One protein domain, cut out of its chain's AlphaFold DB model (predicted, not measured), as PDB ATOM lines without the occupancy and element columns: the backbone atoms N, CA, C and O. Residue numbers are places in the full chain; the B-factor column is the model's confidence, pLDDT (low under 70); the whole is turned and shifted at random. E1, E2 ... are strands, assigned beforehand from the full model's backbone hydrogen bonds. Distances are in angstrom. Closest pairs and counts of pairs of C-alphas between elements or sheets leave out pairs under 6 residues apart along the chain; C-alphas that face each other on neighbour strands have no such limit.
ATOM      1  N   GLU A  76      33.865  10.287 -32.079       97.00
ATOM      2  CA  GLU A  76      33.694  11.220 -33.180       97.00
ATOM      3  C   GLU A  76      33.448  12.616 -32.605       97.00
ATOM      4  O   GLU A  76      32.591  12.786 -31.732       97.00
ATOM      5  N   ALA A  77      34.170  13.629 -33.088       97.00
ATOM      6  CA  ALA A  77      33.864  15.009 -32.717       97.00
ATOM      7  C   ALA A  77      32.547  15.471 -33.356       97.00
ATOM      8  O   ALA A  77      32.348  15.327 -34.569       97.00
ATOM      9  N   ASN A  78      31.684  16.108 -32.561       97.06
ATOM     10  CA  ASN A  78      30.498  16.750 -33.107       97.06
ATOM     11  C   ASN A  78      30.896  18.012 -33.891       97.06
ATOM     12  O   ASN A  78      31.397  18.985 -33.328       97.06
ATOM     13  N   ARG A  79      30.667  17.987 -35.201       95.50
ATOM     14  CA  ARG A  79      30.856  19.104 -36.137       95.50
ATOM     15  C   ARG A  79      29.552  19.489 -36.839       95.50
ATOM     16  O   ARG A  79      29.583  19.991 -37.960       95.50
ATOM     17  N   GLY A  80      28.421  19.232 -36.182       94.44
ATOM     18  CA  GLY A  80      27.078  19.536 -36.683       94.44
ATOM     19  C   GLY A  80      26.292  18.317 -37.158       94.44
ATOM     20  O   GLY A  80      25.193  18.476 -37.674       94.44
ATOM     21  N   GLN A  81      26.808  17.097 -36.963       94.62
ATOM     22  CA  GLN A  81      26.104  15.874 -37.373       94.62
ATOM     23  C   GLN A  81      24.941  15.530 -36.426       94.62
ATOM     24  O   GLN A  81      24.084  14.714 -36.762       94.62
ATOM     25  N   THR A  82      24.941  16.097 -35.217       94.81
ATOM     26  CA  THR A  82      23.926  15.881 -34.181       94.81
ATOM     27  C   THR A  82      23.730  17.145 -33.336       94.81
ATOM     28  O   THR A  82      24.297  18.193 -33.644       94.81
ATOM     29  N   ASP A  83      22.922  17.047 -32.279       96.06
ATOM     30  CA  ASP A  83      22.582  18.155 -31.387       96.06
ATOM     31  C   ASP A  83      23.834  18.927 -30.899       96.06
ATOM     32  O   ASP A  83      24.792  18.293 -30.443       96.06
ATOM     33  N   PRO A  84      23.858  20.274 -30.955       96.19
ATOM     34  CA  PRO A  84      25.020  21.088 -30.574       96.19
ATOM     35  C   PRO A  84      25.506  20.935 -29.121       96.19
ATOM     36  O   PRO A  84      26.649  21.302 -28.808       96.19
ATOM     37  N   GLN A  85      24.667  20.423 -28.212       96.00
ATOM     38  CA  GLN A  85      25.052  20.155 -26.822       96.00
ATOM     39  C   GLN A  85      26.028  18.977 -26.712       96.00
ATOM     40  O   GLN A  85      26.840  18.926 -25.782       96.00
ATOM     41  N   VAL A  86      25.990  18.053 -27.672       97.44
ATOM     42  CA  VAL A  86      26.926  16.932 -27.755       97.44
ATOM     43  C   VAL A  86      28.292  17.448 -28.200       97.44
ATOM     44  O   VAL A  86      28.403  18.175 -29.186       97.44
ATOM     45  N   LYS A  87      29.353  17.048 -27.500       97.06
ATOM     46  CA  LYS A  87      30.746  17.326 -27.887       97.06
ATOM     47  C   LYS A  87      31.364  16.161 -28.639       97.06
ATOM     48  O   LYS A  87      32.018  16.372 -29.658       97.06
ATOM     49  N   PHE A  88      31.097  14.948 -28.167       97.62
ATOM     50  CA  PHE A  88      31.576  13.721 -28.781       97.62
ATOM     51  C   PHE A  88      30.473  12.672 -28.804       97.62
ATOM     52  O   PHE A  88      29.623  12.632 -27.914       97.62
ATOM     53  N   LEU A  89      30.506  11.803 -29.806       96.81
ATOM     54  CA  LEU A  89      29.682  10.603 -29.838       96.81
ATOM     55  C   LEU A  89      30.539   9.373 -30.105       96.81
ATOM     56  O   LEU A  89      31.577   9.467 -30.748       96.81
ATOM     57  N   ALA A  90      30.087   8.221 -29.638       95.00
ATOM     58  CA  ALA A  90      30.698   6.942 -29.956       95.00
ATOM     59  C   ALA A  90      29.640   5.964 -30.465       95.00
ATOM     60  O   ALA A  90      28.485   5.959 -30.014       95.00
ATOM     61  N   ARG A  91      30.032   5.127 -31.426       91.19
ATOM     62  CA  ARG A  91      29.149   4.146 -32.062       91.19
ATOM     63  C   ARG A  91      29.564   2.742 -31.667       91.19
ATOM     64  O   ARG A  91      30.695   2.330 -31.893       91.19
ATOM     65  N   ALA A  92      28.616   1.994 -31.112       83.69
ATOM     66  CA  ALA A  92      28.831   0.632 -30.646       83.69
ATOM     67  C   ALA A  92      27.752  -0.295 -31.219       83.69
ATOM     68  O   ALA A  92      26.687  -0.511 -30.629       83.69
ATOM     69  N   GLY A  93      27.994  -0.829 -32.417       84.38
ATOM     70  CA  GLY A  93      26.999  -1.620 -33.142       84.38
ATOM     71  C   GLY A  93      25.746  -0.795 -33.461       84.38
ATOM     72  O   GLY A  93      25.807   0.162 -34.224       84.38
ATOM     73  N   ARG A  94      24.595  -1.162 -32.882       85.38
ATOM     74  CA  ARG A  94      23.313  -0.445 -33.066       85.38
ATOM     75  C   ARG A  94      23.036   0.603 -31.975       85.38
ATOM     76  O   ARG A  94      21.941   1.163 -31.951       85.38
ATOM     77  N   HIS A  95      23.993   0.828 -31.080       89.25
ATOM     78  CA  HIS A  95      23.888   1.756 -29.958       89.25
ATOM     79  C   HIS A  95      24.691   3.022 -30.261       89.25
ATOM     80  O   HIS A  95      25.695   2.984 -30.984       89.25
ATOM     81  N   THR A  96      24.258   4.140 -29.692       93.19
ATOM     82  CA  THR A  96      24.982   5.411 -29.792       93.19
ATOM     83  C   THR A  96      25.125   6.011 -28.411       93.19
ATOM     84  O   THR A  96      24.155   6.068 -27.653       93.19
ATOM     85  N   PHE A  97      26.342   6.429 -28.096       94.81
ATOM     86  CA  PHE A  97      26.687   7.084 -26.851       94.81
ATOM     87  C   PHE A  97      27.008   8.545 -27.140       94.81
ATOM     88  O   PHE A  97      27.864   8.821 -27.974       94.81
ATOM     89  N   PHE A  98      26.316   9.467 -26.483       97.00
ATOM     90  CA  PHE A  98      26.517  10.902 -26.624       97.00
ATOM     91  C   PHE A  98      27.124  11.461 -25.345       97.00
ATOM     92  O   PHE A  98      26.633  11.187 -24.248       97.00
ATOM     93  N   LEU A  99      28.166  12.267 -25.503       96.81
ATOM     94  CA  LEU A  99      28.846  12.960 -24.423       96.81
ATOM     95  C   LEU A  99      28.597  14.457 -24.544       96.81
ATOM     96  O   LEU A  99      28.935  15.090 -25.547       96.81
ATOM     97  N   THR A 100      28.016  15.014 -23.494       96.62
ATOM     98  CA  THR A 100      27.855  16.455 -23.282       96.62
ATOM     99  C   THR A 100      28.795  16.880 -22.146       96.62
ATOM    100  O   THR A 100      29.353  16.014 -21.469       96.62
ATOM    101  N   PRO A 101      28.958  18.186 -21.873       95.81
ATOM    102  CA  PRO A 101      29.729  18.665 -20.725       95.81
ATOM    103  C   PRO A 101      29.409  18.002 -19.378       95.81
ATOM    104  O   PRO A 101      30.299  17.819 -18.555       95.81
ATOM    105  N   THR A 102      28.144  17.654 -19.139       96.38
ATOM    106  CA  THR A 102      27.666  17.232 -17.810       96.38
ATOM    107  C   THR A 102      26.927  15.902 -17.818       96.38
ATOM    108  O   THR A 102      26.425  15.470 -16.777       96.38
ATOM    109  N   GLU A 103      26.800  15.262 -18.978       96.69
ATOM    110  CA  GLU A 103      25.980  14.068 -19.133       96.69
ATOM    111  C   GLU A 103      26.526  13.094 -20.167       96.69
ATOM    112  O   GLU A 103      27.116  13.484 -21.179       96.69
ATOM    113  N   ALA A 104      26.189  11.831 -19.941       95.75
ATOM    114  CA  ALA A 104      26.338  10.738 -20.877       95.75
ATOM    115  C   ALA A 104      24.956  10.162 -21.215       95.75
ATOM    116  O   ALA A 104      24.192   9.790 -20.320       95.75
ATOM    117  N   VAL A 105      24.634  10.072 -22.506       96.75
ATOM    118  CA  VAL A 105      23.359   9.530 -22.997       96.75
ATOM    119  C   VAL A 105      23.631   8.310 -23.866       96.75
ATOM    120  O   VAL A 105      24.253   8.421 -24.920       96.75
ATOM    121  N   LEU A 106      23.145   7.144 -23.451       95.06
ATOM    122  CA  LEU A 106      23.212   5.905 -24.219       95.06
ATOM    123  C   LEU A 106      21.839   5.595 -24.816       95.06
ATOM    124  O   LEU A 106      20.881   5.329 -24.091       95.06
ATOM    125  N   VAL A 107      21.759   5.584 -26.143       94.31
ATOM    126  CA  VAL A 107      20.567   5.154 -26.879       94.31
ATOM    127  C   VAL A 107      20.736   3.697 -27.269       94.31
ATOM    128  O   VAL A 107      21.644   3.352 -28.037       94.31
ATOM    129  N   LEU A 108      19.853   2.843 -26.752       89.62
ATOM    130  CA  LEU A 108      19.903   1.413 -26.998       89.62
ATOM    131  C   LEU A 108      19.056   1.005 -28.202       89.62
ATOM    132  O   LEU A 108      17.991   1.561 -28.472       89.62
ATOM    133  N   ALA A 109      19.521  -0.004 -28.936       85.25
ATOM    134  CA  ALA A 109      18.686  -0.624 -29.950       85.25
ATOM    135  C   ALA A 109      17.613  -1.486 -29.272       85.25
ATOM    136  O   ALA A 109      17.936  -2.206 -28.325       85.25
ATOM    137  N   PRO A 110      16.365  -1.484 -29.773       82.38
ATOM    138  CA  PRO A 110      15.361  -2.406 -29.272       82.38
ATOM    139  C   PRO A 110      15.847  -3.852 -29.476       82.38
ATOM    140  O   PRO A 110      16.525  -4.139 -30.485       82.38
ATOM    141  N   PRO A 111      15.518  -4.766 -28.543       75.81
ATOM    142  CA  PRO A 111      15.812  -6.182 -28.695       75.81
ATOM    143  C   PRO A 111      15.330  -6.680 -30.058       75.81
ATOM    144  O   PRO A 111      14.269  -6.287 -30.541       75.81
ATOM    145  N   LYS A 112      16.109  -7.549 -30.709       69.75
ATOM    146  CA  LYS A 112      15.612  -8.240 -31.901       69.75
ATOM    147  C   LYS A 112      14.506  -9.192 -31.444       69.75
ATOM    148  O   LYS A 112      14.814 -10.220 -30.840       69.75
ATOM    149  N   ASP A 130      10.376   3.733 -30.183       77.69
ATOM    150  CA  ASP A 130      10.711   4.023 -28.786       77.69
ATOM    151  C   ASP A 130      11.978   3.243 -28.436       77.69
ATOM    152  O   ASP A 130      11.974   2.033 -28.195       77.69
ATOM    153  N   ARG A 131      13.116   3.936 -28.519       86.94
ATOM    154  CA  ARG A 131      14.417   3.378 -28.172       86.94
ATOM    155  C   ARG A 131      14.628   3.582 -26.679       86.94
ATOM    156  O   ARG A 131      14.501   4.717 -26.226       86.94
ATOM    157  N   PRO A 132      15.002   2.541 -25.915       91.50
ATOM    158  CA  PRO A 132      15.393   2.732 -24.527       91.50
ATOM    159  C   PRO A 132      16.579   3.701 -24.443       91.50
ATOM    160  O   PRO A 132      17.573   3.537 -25.158       91.50
ATOM    161  N   VAL A 133      16.474   4.704 -23.571       94.38
ATOM    162  CA  VAL A 133      17.523   5.703 -23.336       94.38
ATOM    163  C   VAL A 133      17.971   5.627 -21.884       94.38
ATOM    164  O   VAL A 133      17.156   5.746 -20.972       94.38
ATOM    165  N   LEU A 134      19.276   5.468 -21.673       94.94
ATOM    166  CA  LEU A 134      19.910   5.640 -20.370       94.94
ATOM    167  C   LEU A 134      20.614   6.997 -20.349       94.94
ATOM    168  O   LEU A 134      21.510   7.246 -21.156       94.94
ATOM    169  N   ARG A 135      20.220   7.866 -19.417       97.12
ATOM    170  CA  ARG A 135      20.818   9.190 -19.220       97.12
ATOM    171  C   ARG A 135      21.503   9.243 -17.863       97.12
ATOM    172  O   ARG A 135      20.868   9.010 -16.840       97.12
ATOM    173  N   MET A 136      22.787   9.570 -17.865       97.25
ATOM    174  CA  MET A 136      23.599   9.733 -16.663       97.25
ATOM    175  C   MET A 136      24.024  11.190 -16.554       97.25
ATOM    176  O   MET A 136      24.548  11.752 -17.512       97.25
ATOM    177  N   ARG A 137      23.809  11.793 -15.385       96.50
ATOM    178  CA  ARG A 137      24.295  13.137 -15.061       96.50
ATOM    179  C   ARG A 137      25.489  13.010 -14.129       96.50
ATOM    180  O   ARG A 137      25.436  12.255 -13.161       96.50
ATOM    181  N   PHE A 138      26.543  13.760 -14.407       92.94
ATOM    182  CA  PHE A 138      27.726  13.792 -13.561       92.94
ATOM    183  C   PHE A 138      27.477  14.743 -12.385       92.94
ATOM    184  O   PHE A 138      27.306  15.951 -12.565       92.94
ATOM    185  N   ALA A 139      27.403  14.192 -11.173       95.31
ATOM    186  CA  ALA A 139      27.196  14.983  -9.967       95.31
ATOM    187  C   ALA A 139      28.359  15.969  -9.770       95.31
ATOM    188  O   ALA A 139      29.522  15.579  -9.824       95.31
ATOM    189  N   GLY A 140      28.041  17.250  -9.568       95.06
ATOM    190  CA  GLY A 140      29.046  18.303  -9.389       95.06
ATOM    191  C   GLY A 140      29.872  18.635 -10.638       95.06
ATOM    192  O   GLY A 140      30.893  19.304 -10.512       95.06
ATOM    193  N   ALA A 141      29.471  18.184 -11.834       93.12
ATOM    194  CA  ALA A 141      30.233  18.469 -13.044       93.12
ATOM    195  C   ALA A 141      30.306  19.964 -13.362       93.12
ATOM    196  O   ALA A 141      29.328  20.703 -13.242       93.12
ATOM    197  N   ASN A 142      31.480  20.382 -13.838       93.94
ATOM    198  CA  ASN A 142      31.675  21.704 -14.408       93.94
ATOM    199  C   ASN A 142      30.798  21.835 -15.673       93.94
ATOM    200  O   ASN A 142      31.005  21.062 -16.606       93.94
ATOM    201  N   PRO A 143      29.857  22.796 -15.749       92.19
ATOM    202  CA  PRO A 143      29.004  22.985 -16.925       92.19
ATOM    203  C   PRO A 143      29.759  23.493 -18.163       92.19
ATOM    204  O   PRO A 143      29.252  23.374 -19.278       92.19
ATOM    205  N   ALA A 144      30.974  24.021 -17.991       93.62
ATOM    206  CA  ALA A 144      31.841  24.491 -19.070       93.62
ATOM    207  C   ALA A 144      33.255  23.869 -18.985       93.62
ATOM    208  O   ALA A 144      34.245  24.584 -18.790       93.62
ATOM    209  N   PRO A 145      33.394  22.536 -19.114       92.88
ATOM    210  CA  PRO A 145      34.685  21.876 -19.131       92.88
ATOM    211  C   PRO A 145      35.380  22.111 -20.476       92.88
ATOM    212  O   PRO A 145      34.745  22.231 -21.527       92.88
ATOM    213  N   ARG A 146      36.715  22.123 -20.460       91.25
ATOM    214  CA  ARG A 146      37.507  22.037 -21.692       91.25
ATOM    215  C   ARG A 146      37.588  20.573 -22.116       91.25
ATOM    216  O   ARG A 146      38.466  19.851 -21.663       91.25
ATOM    217  N   VAL A 147      36.662  20.155 -22.972       89.69
ATOM    218  CA  VAL A 147      36.624  18.794 -23.524       89.69
ATOM    219  C   VAL A 147      37.313  18.784 -24.883       89.69
ATOM    220  O   VAL A 147      36.896  19.490 -25.802       89.69
ATOM    221  N   THR A 148      38.359  17.974 -25.025       93.75
ATOM    222  CA  THR A 148      39.101  17.799 -26.280       93.75
ATOM    223  C   THR A 148      39.302  16.323 -26.577       93.75
ATOM    224  O   THR A 148      39.549  15.543 -25.662       93.75
ATOM    225  N   GLY A 149      39.253  15.948 -27.854       94.12
ATOM    226  CA  GLY A 149      39.606  14.600 -28.280       94.12
ATOM    227  C   GLY A 149      41.104  14.369 -28.106       94.12
ATOM    228  O   GLY A 149      41.915  15.201 -28.517       94.12
ATOM    229  N   LEU A 150      41.461  13.255 -27.480       95.50
ATOM    230  CA  LEU A 150      42.836  12.831 -27.244       95.50
ATOM    231  C   LEU A 150      43.130  11.595 -28.091       95.50
ATOM    232  O   LEU A 150      42.223  10.819 -28.388       95.50
ATOM    233  N   GLU A 151      44.400  11.411 -28.452       95.31
ATOM    234  CA  GLU A 151      44.856  10.262 -29.250       95.31
ATOM    235  C   GLU A 151      44.066  10.151 -30.570       95.31
ATOM    236  O   GLU A 151      43.214   9.269 -30.723       95.31
ATOM    237  N   PRO A 152      44.284  11.091 -31.513       96.19
ATOM    238  CA  PRO A 152      43.608  11.056 -32.801       96.19
ATOM    239  C   PRO A 152      43.918   9.747 -33.526       96.19
ATOM    240  O   PRO A 152      45.059   9.287 -33.566       96.19
ATOM    241  N   LEU A 153      42.886   9.158 -34.114       95.12
ATOM    242  CA  LEU A 153      42.982   7.940 -34.900       95.12
ATOM    243  C   LEU A 153      43.136   8.298 -36.386       95.12
ATOM    244  O   LEU A 153      42.621   9.326 -36.827       95.12
ATOM    245  N   PRO A 154      43.801   7.449 -37.188       93.94
ATOM    246  CA  PRO A 154      43.995   7.708 -38.618       93.94
ATOM    247  C   PRO A 154      42.689   7.650 -39.429       93.94
ATOM    248  O   PRO A 154      42.635   8.151 -40.548       93.94
ATOM    249  N   GLY A 155      41.639   7.029 -38.882       92.19
ATOM    250  CA  GLY A 155      40.327   6.941 -39.516       92.19
ATOM    251  C   GLY A 155      39.526   8.241 -39.426       92.19
ATOM    252  O   GLY A 155      39.732   9.067 -38.538       92.19
ATOM    253  N   GLN A 156      38.567   8.390 -40.337       94.75
ATOM    254  CA  GLN A 156      37.637   9.517 -40.379       94.75
ATOM    255  C   GLN A 156      36.211   9.028 -40.621       94.75
ATOM    256  O   GLN A 156      35.998   7.993 -41.256       94.75
ATOM    257  N   ALA A 157      35.235   9.791 -40.134       94.25
ATOM    258  CA  ALA A 157      33.824   9.572 -40.433       94.25
ATOM    259  C   ALA A 157      33.304  10.602 -41.447       94.25
ATOM    260  O   ALA A 157      33.741  11.756 -41.492       94.25
ATOM    261  N   HIS A 158      32.344  10.171 -42.266       96.38
ATOM    262  CA  HIS A 158      31.707  10.991 -43.292       96.38
ATOM    263  C   HIS A 158      30.189  10.822 -43.215       96.38
ATOM    264  O   HIS A 158      29.673   9.705 -43.163       96.38
ATOM    265  N   TYR A 159      29.482  11.945 -43.201       94.94
ATOM    266  CA  TYR A 159      28.043  12.045 -43.028       94.94
ATOM    267  C   TYR A 159      27.437  12.731 -44.240       94.94
ATOM    268  O   TYR A 159      27.619  13.926 -44.443       94.94
ATOM    269  N   PHE A 160      26.676  11.971 -45.016       95.69
ATOM    270  CA  PHE A 160      25.967  12.452 -46.196       95.69
ATOM    271  C   PHE A 160      24.482  12.609 -45.845       95.69
ATOM    272  O   PHE A 160      23.660  11.739 -46.132       95.69
ATOM    273  N   ILE A 161      24.154  13.667 -45.094       89.44
ATOM    274  CA  ILE A 161      22.810  13.880 -44.537       89.44
ATOM    275  C   ILE A 161      21.914  14.544 -45.587       89.44
ATOM    276  O   ILE A 161      22.044  15.731 -45.885       89.44
ATOM    277  N   GLY A 162      20.963  13.773 -46.114       91.94
ATOM    278  CA  GLY A 162      20.032  14.239 -47.140       91.94
ATOM    279  C   GLY A 162      20.701  14.501 -48.493       91.94
ATOM    280  O   GLY A 162      21.866  14.174 -48.720       91.94
ATOM    281  N   ASN A 163      19.937  15.103 -49.405       94.50
ATOM    282  CA  ASN A 163      20.342  15.266 -50.806       94.50
ATOM    283  C   ASN A 163      21.087  16.582 -51.090       94.50
ATOM    284  O   ASN A 163      21.483  16.809 -52.227       94.50
ATOM    285  N   ASN A 164      21.259  17.457 -50.092       95.06
ATOM    286  CA  ASN A 164      21.999  18.709 -50.248       95.06
ATOM    287  C   ASN A 164      23.451  18.521 -49.767       95.06
ATOM    288  O   ASN A 164      23.646  18.341 -48.562       95.06
ATOM    289  N   PRO A 165      24.465  18.627 -50.650       94.75
ATOM    290  CA  PRO A 165      25.869  18.502 -50.267       94.75
ATOM    291  C   PRO A 165      26.344  19.517 -49.227       94.75
ATOM    292  O   PRO A 165      27.284  19.238 -48.491       94.75
ATOM    293  N   ALA A 166      25.678  20.670 -49.108       93.62
ATOM    294  CA  ALA A 166      25.983  21.651 -48.066       93.62
ATOM    295  C   ALA A 166      25.710  21.121 -46.643       93.62
ATOM    296  O   ALA A 166      26.277  21.633 -45.682       93.62
ATOM    297  N   ASN A 167      24.878  20.083 -46.509       92.19
ATOM    298  CA  ASN A 167      24.592  19.414 -45.237       92.19
ATOM    299  C   ASN A 167      25.507  18.203 -44.992       92.19
ATOM    300  O   ASN A 167      25.294  17.437 -44.050       92.19
ATOM    301  N   TRP A 168      26.484  17.961 -45.868       96.00
ATOM    302  CA  TRP A 168      27.407  16.851 -45.708       96.00
ATOM    303  C   TRP A 168      28.569  17.248 -44.801       96.00
ATOM    304  O   TRP A 168      29.228  18.264 -45.009       96.00
ATOM    305  N   HIS A 169      28.867  16.401 -43.822       96.38
ATOM    306  CA  HIS A 169      30.015  16.571 -42.938       96.38
ATOM    307  C   HIS A 169      31.045  15.502 -43.272       96.38
ATOM    308  O   HIS A 169      30.861  14.325 -42.967       96.38
ATOM    309  N   THR A 170      32.134  15.898 -43.917       96.12
ATOM    310  CA  THR A 170      33.235  14.996 -44.272       96.12
ATOM    311  C   THR A 170      34.441  15.237 -43.373       96.12
ATOM    312  O   THR A 170      34.539  16.282 -42.727       96.12
ATOM    313  N   HIS A 171      35.359  14.270 -43.332       96.00
ATOM    314  CA  HIS A 171      36.624  14.382 -42.599       96.00
ATOM    315  C   HIS A 171      36.424  14.660 -41.101       96.00
ATOM    316  O   HIS A 171      37.122  15.471 -40.482       96.00
ATOM    317  N   VAL A 172      35.422  14.005 -40.512       97.19
ATOM    318  CA  VAL A 172      35.164  14.086 -39.076       97.19
ATOM    319  C   VAL A 172      36.249  13.273 -38.362       97.19
ATOM    320  O   VAL A 172      36.355  12.071 -38.622       97.19
ATOM    321  N   PRO A 173      37.065  13.894 -37.491       96.06
ATOM    322  CA  PRO A 173      38.163  13.204 -36.830       96.06
ATOM    323  C   PRO A 173      37.650  12.204 -35.796       96.06
ATOM    324  O   PRO A 173      36.651  12.450 -35.107       96.06
ATOM    325  N   LEU A 174      38.388  11.104 -35.678       96.69
ATOM    326  CA  LEU A 174      38.183  10.068 -34.678       96.69
ATOM    327  C   LEU A 174      39.255  10.167 -33.590       96.69
ATOM    328  O   LEU A 174      40.407  10.494 -33.875       96.69
ATOM    329  N   TYR A 175      38.887   9.846 -32.356       96.69
ATOM    330  CA  TYR A 175      39.760   9.890 -31.184       96.69
ATOM    331  C   TYR A 175      39.616   8.610 -30.369       96.69
ATOM    332  O   TYR A 175      38.518   8.057 -30.277       96.69
ATOM    333  N   ALA A 176      40.699   8.149 -29.746       94.06
ATOM    334  CA  ALA A 176      40.632   7.004 -28.842       94.06
ATOM    335  C   ALA A 176      40.075   7.390 -27.461       94.06
ATOM    336  O   ALA A 176      39.496   6.548 -26.774       94.06
ATOM    337  N   ARG A 177      40.219   8.660 -27.046       92.81
ATOM    338  CA  ARG A 177      39.851   9.126 -25.699       92.81
ATOM    339  C   ARG A 177      39.229  10.521 -25.685       92.81
ATOM    340  O   ARG A 177      39.560  11.377 -26.503       92.81
ATOM    341  N   VAL A 178      38.375  10.753 -24.690       92.06
ATOM    342  CA  VAL A 178      37.786  12.054 -24.334       92.06
ATOM    343  C   VAL A 178      37.810  12.170 -22.799       92.06
ATOM    344  O   VAL A 178      37.402  11.204 -22.150       92.06
TER     345      VAL A 178
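What this domain is: This is residues 76 to 112 and 130 to 178 of the 179 residues of an uncharacterized protein of Terrabacteria group bacterium ANGP1 (UniProt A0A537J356). A small sheet of four short antiparallel strands, E1 to E4, makes one part of the model, and a long, strongly bent hairpin of E5 and E6 makes the other, set off beyond the E1 edge of the sheet without joining it. The first stretch, residues 76 to 87, loops near the middle, while residues 138 to 149 lead from E4, at the far edge, across to E5. The printed part has 86 residues with no named helix and six named strands, E1 to E6 in that order; the class is all strand, though under half of the residues, 41 of 86, are in named elements. The four-stranded sheet has the order E1, E2, E3, E4. The whole is only just compact, close to loose, with a radius of gyration of the C-alphas of 14.1 A and spans of 40 by 37 by 22 A.

Where its parts are: After residues 76 to 87, E1 is residues 88 to 92, 13.5 A long, with C-alpha 88 at (31.576, 13.721, -28.781). E2 is residues 95 to 99, 13.4 A long. E3, residues 103 to 107, and E4, residues 133 to 137, are each 13.0 A long. E5, residues 150 to 160, is 25.4 A from first to last C-alpha and bends by 79 degrees at residue 154. E6, residues 168 to 177, is 24.8 A long, bends by 56 degrees at residue 171, and ends with C-alpha 177 at (39.851, 9.126, -25.699).

How they stand to each other: E1, E2 and E3 form a meander, each strand the antiparallel neighbour of the one before. In the hairpin of E1 and E2, N 90 and O 97 are 2.8 A apart, within hydrogen-bond range. In the hairpin of E2 and E3, N 98 and O 105 are 2.8 A apart. E4 is the antiparallel neighbour of E3, at 171 degrees between directions, with N 106 and O 134 2.8 A apart. From edge to edge the strands' lines turn by 40 degrees. E5 and E6 are a hairpin, with N 153 and O 174 2.8 A apart and N 159 and O 169 2.8 A apart. E1 and E6 are near each other, with 7 pairs of C-alphas within 10 A. E5 is apart from E1, E2, E3 and E4, and E6 is apart from E2, E3 and E4.

The domain as a whole: The two C-alphas farthest apart, those of Gly 140 and Asn 163, are 42.4 A apart. Residues 113 to 129 are not printed, and C-alphas 112 and 130 are 13.6 A apart across this cut, which falls in the link from E3 to E4. The link from E4 to E5, 12 residues, is long. The mean pLDDT of the printed part is 93.4, and residue 112 is under 70.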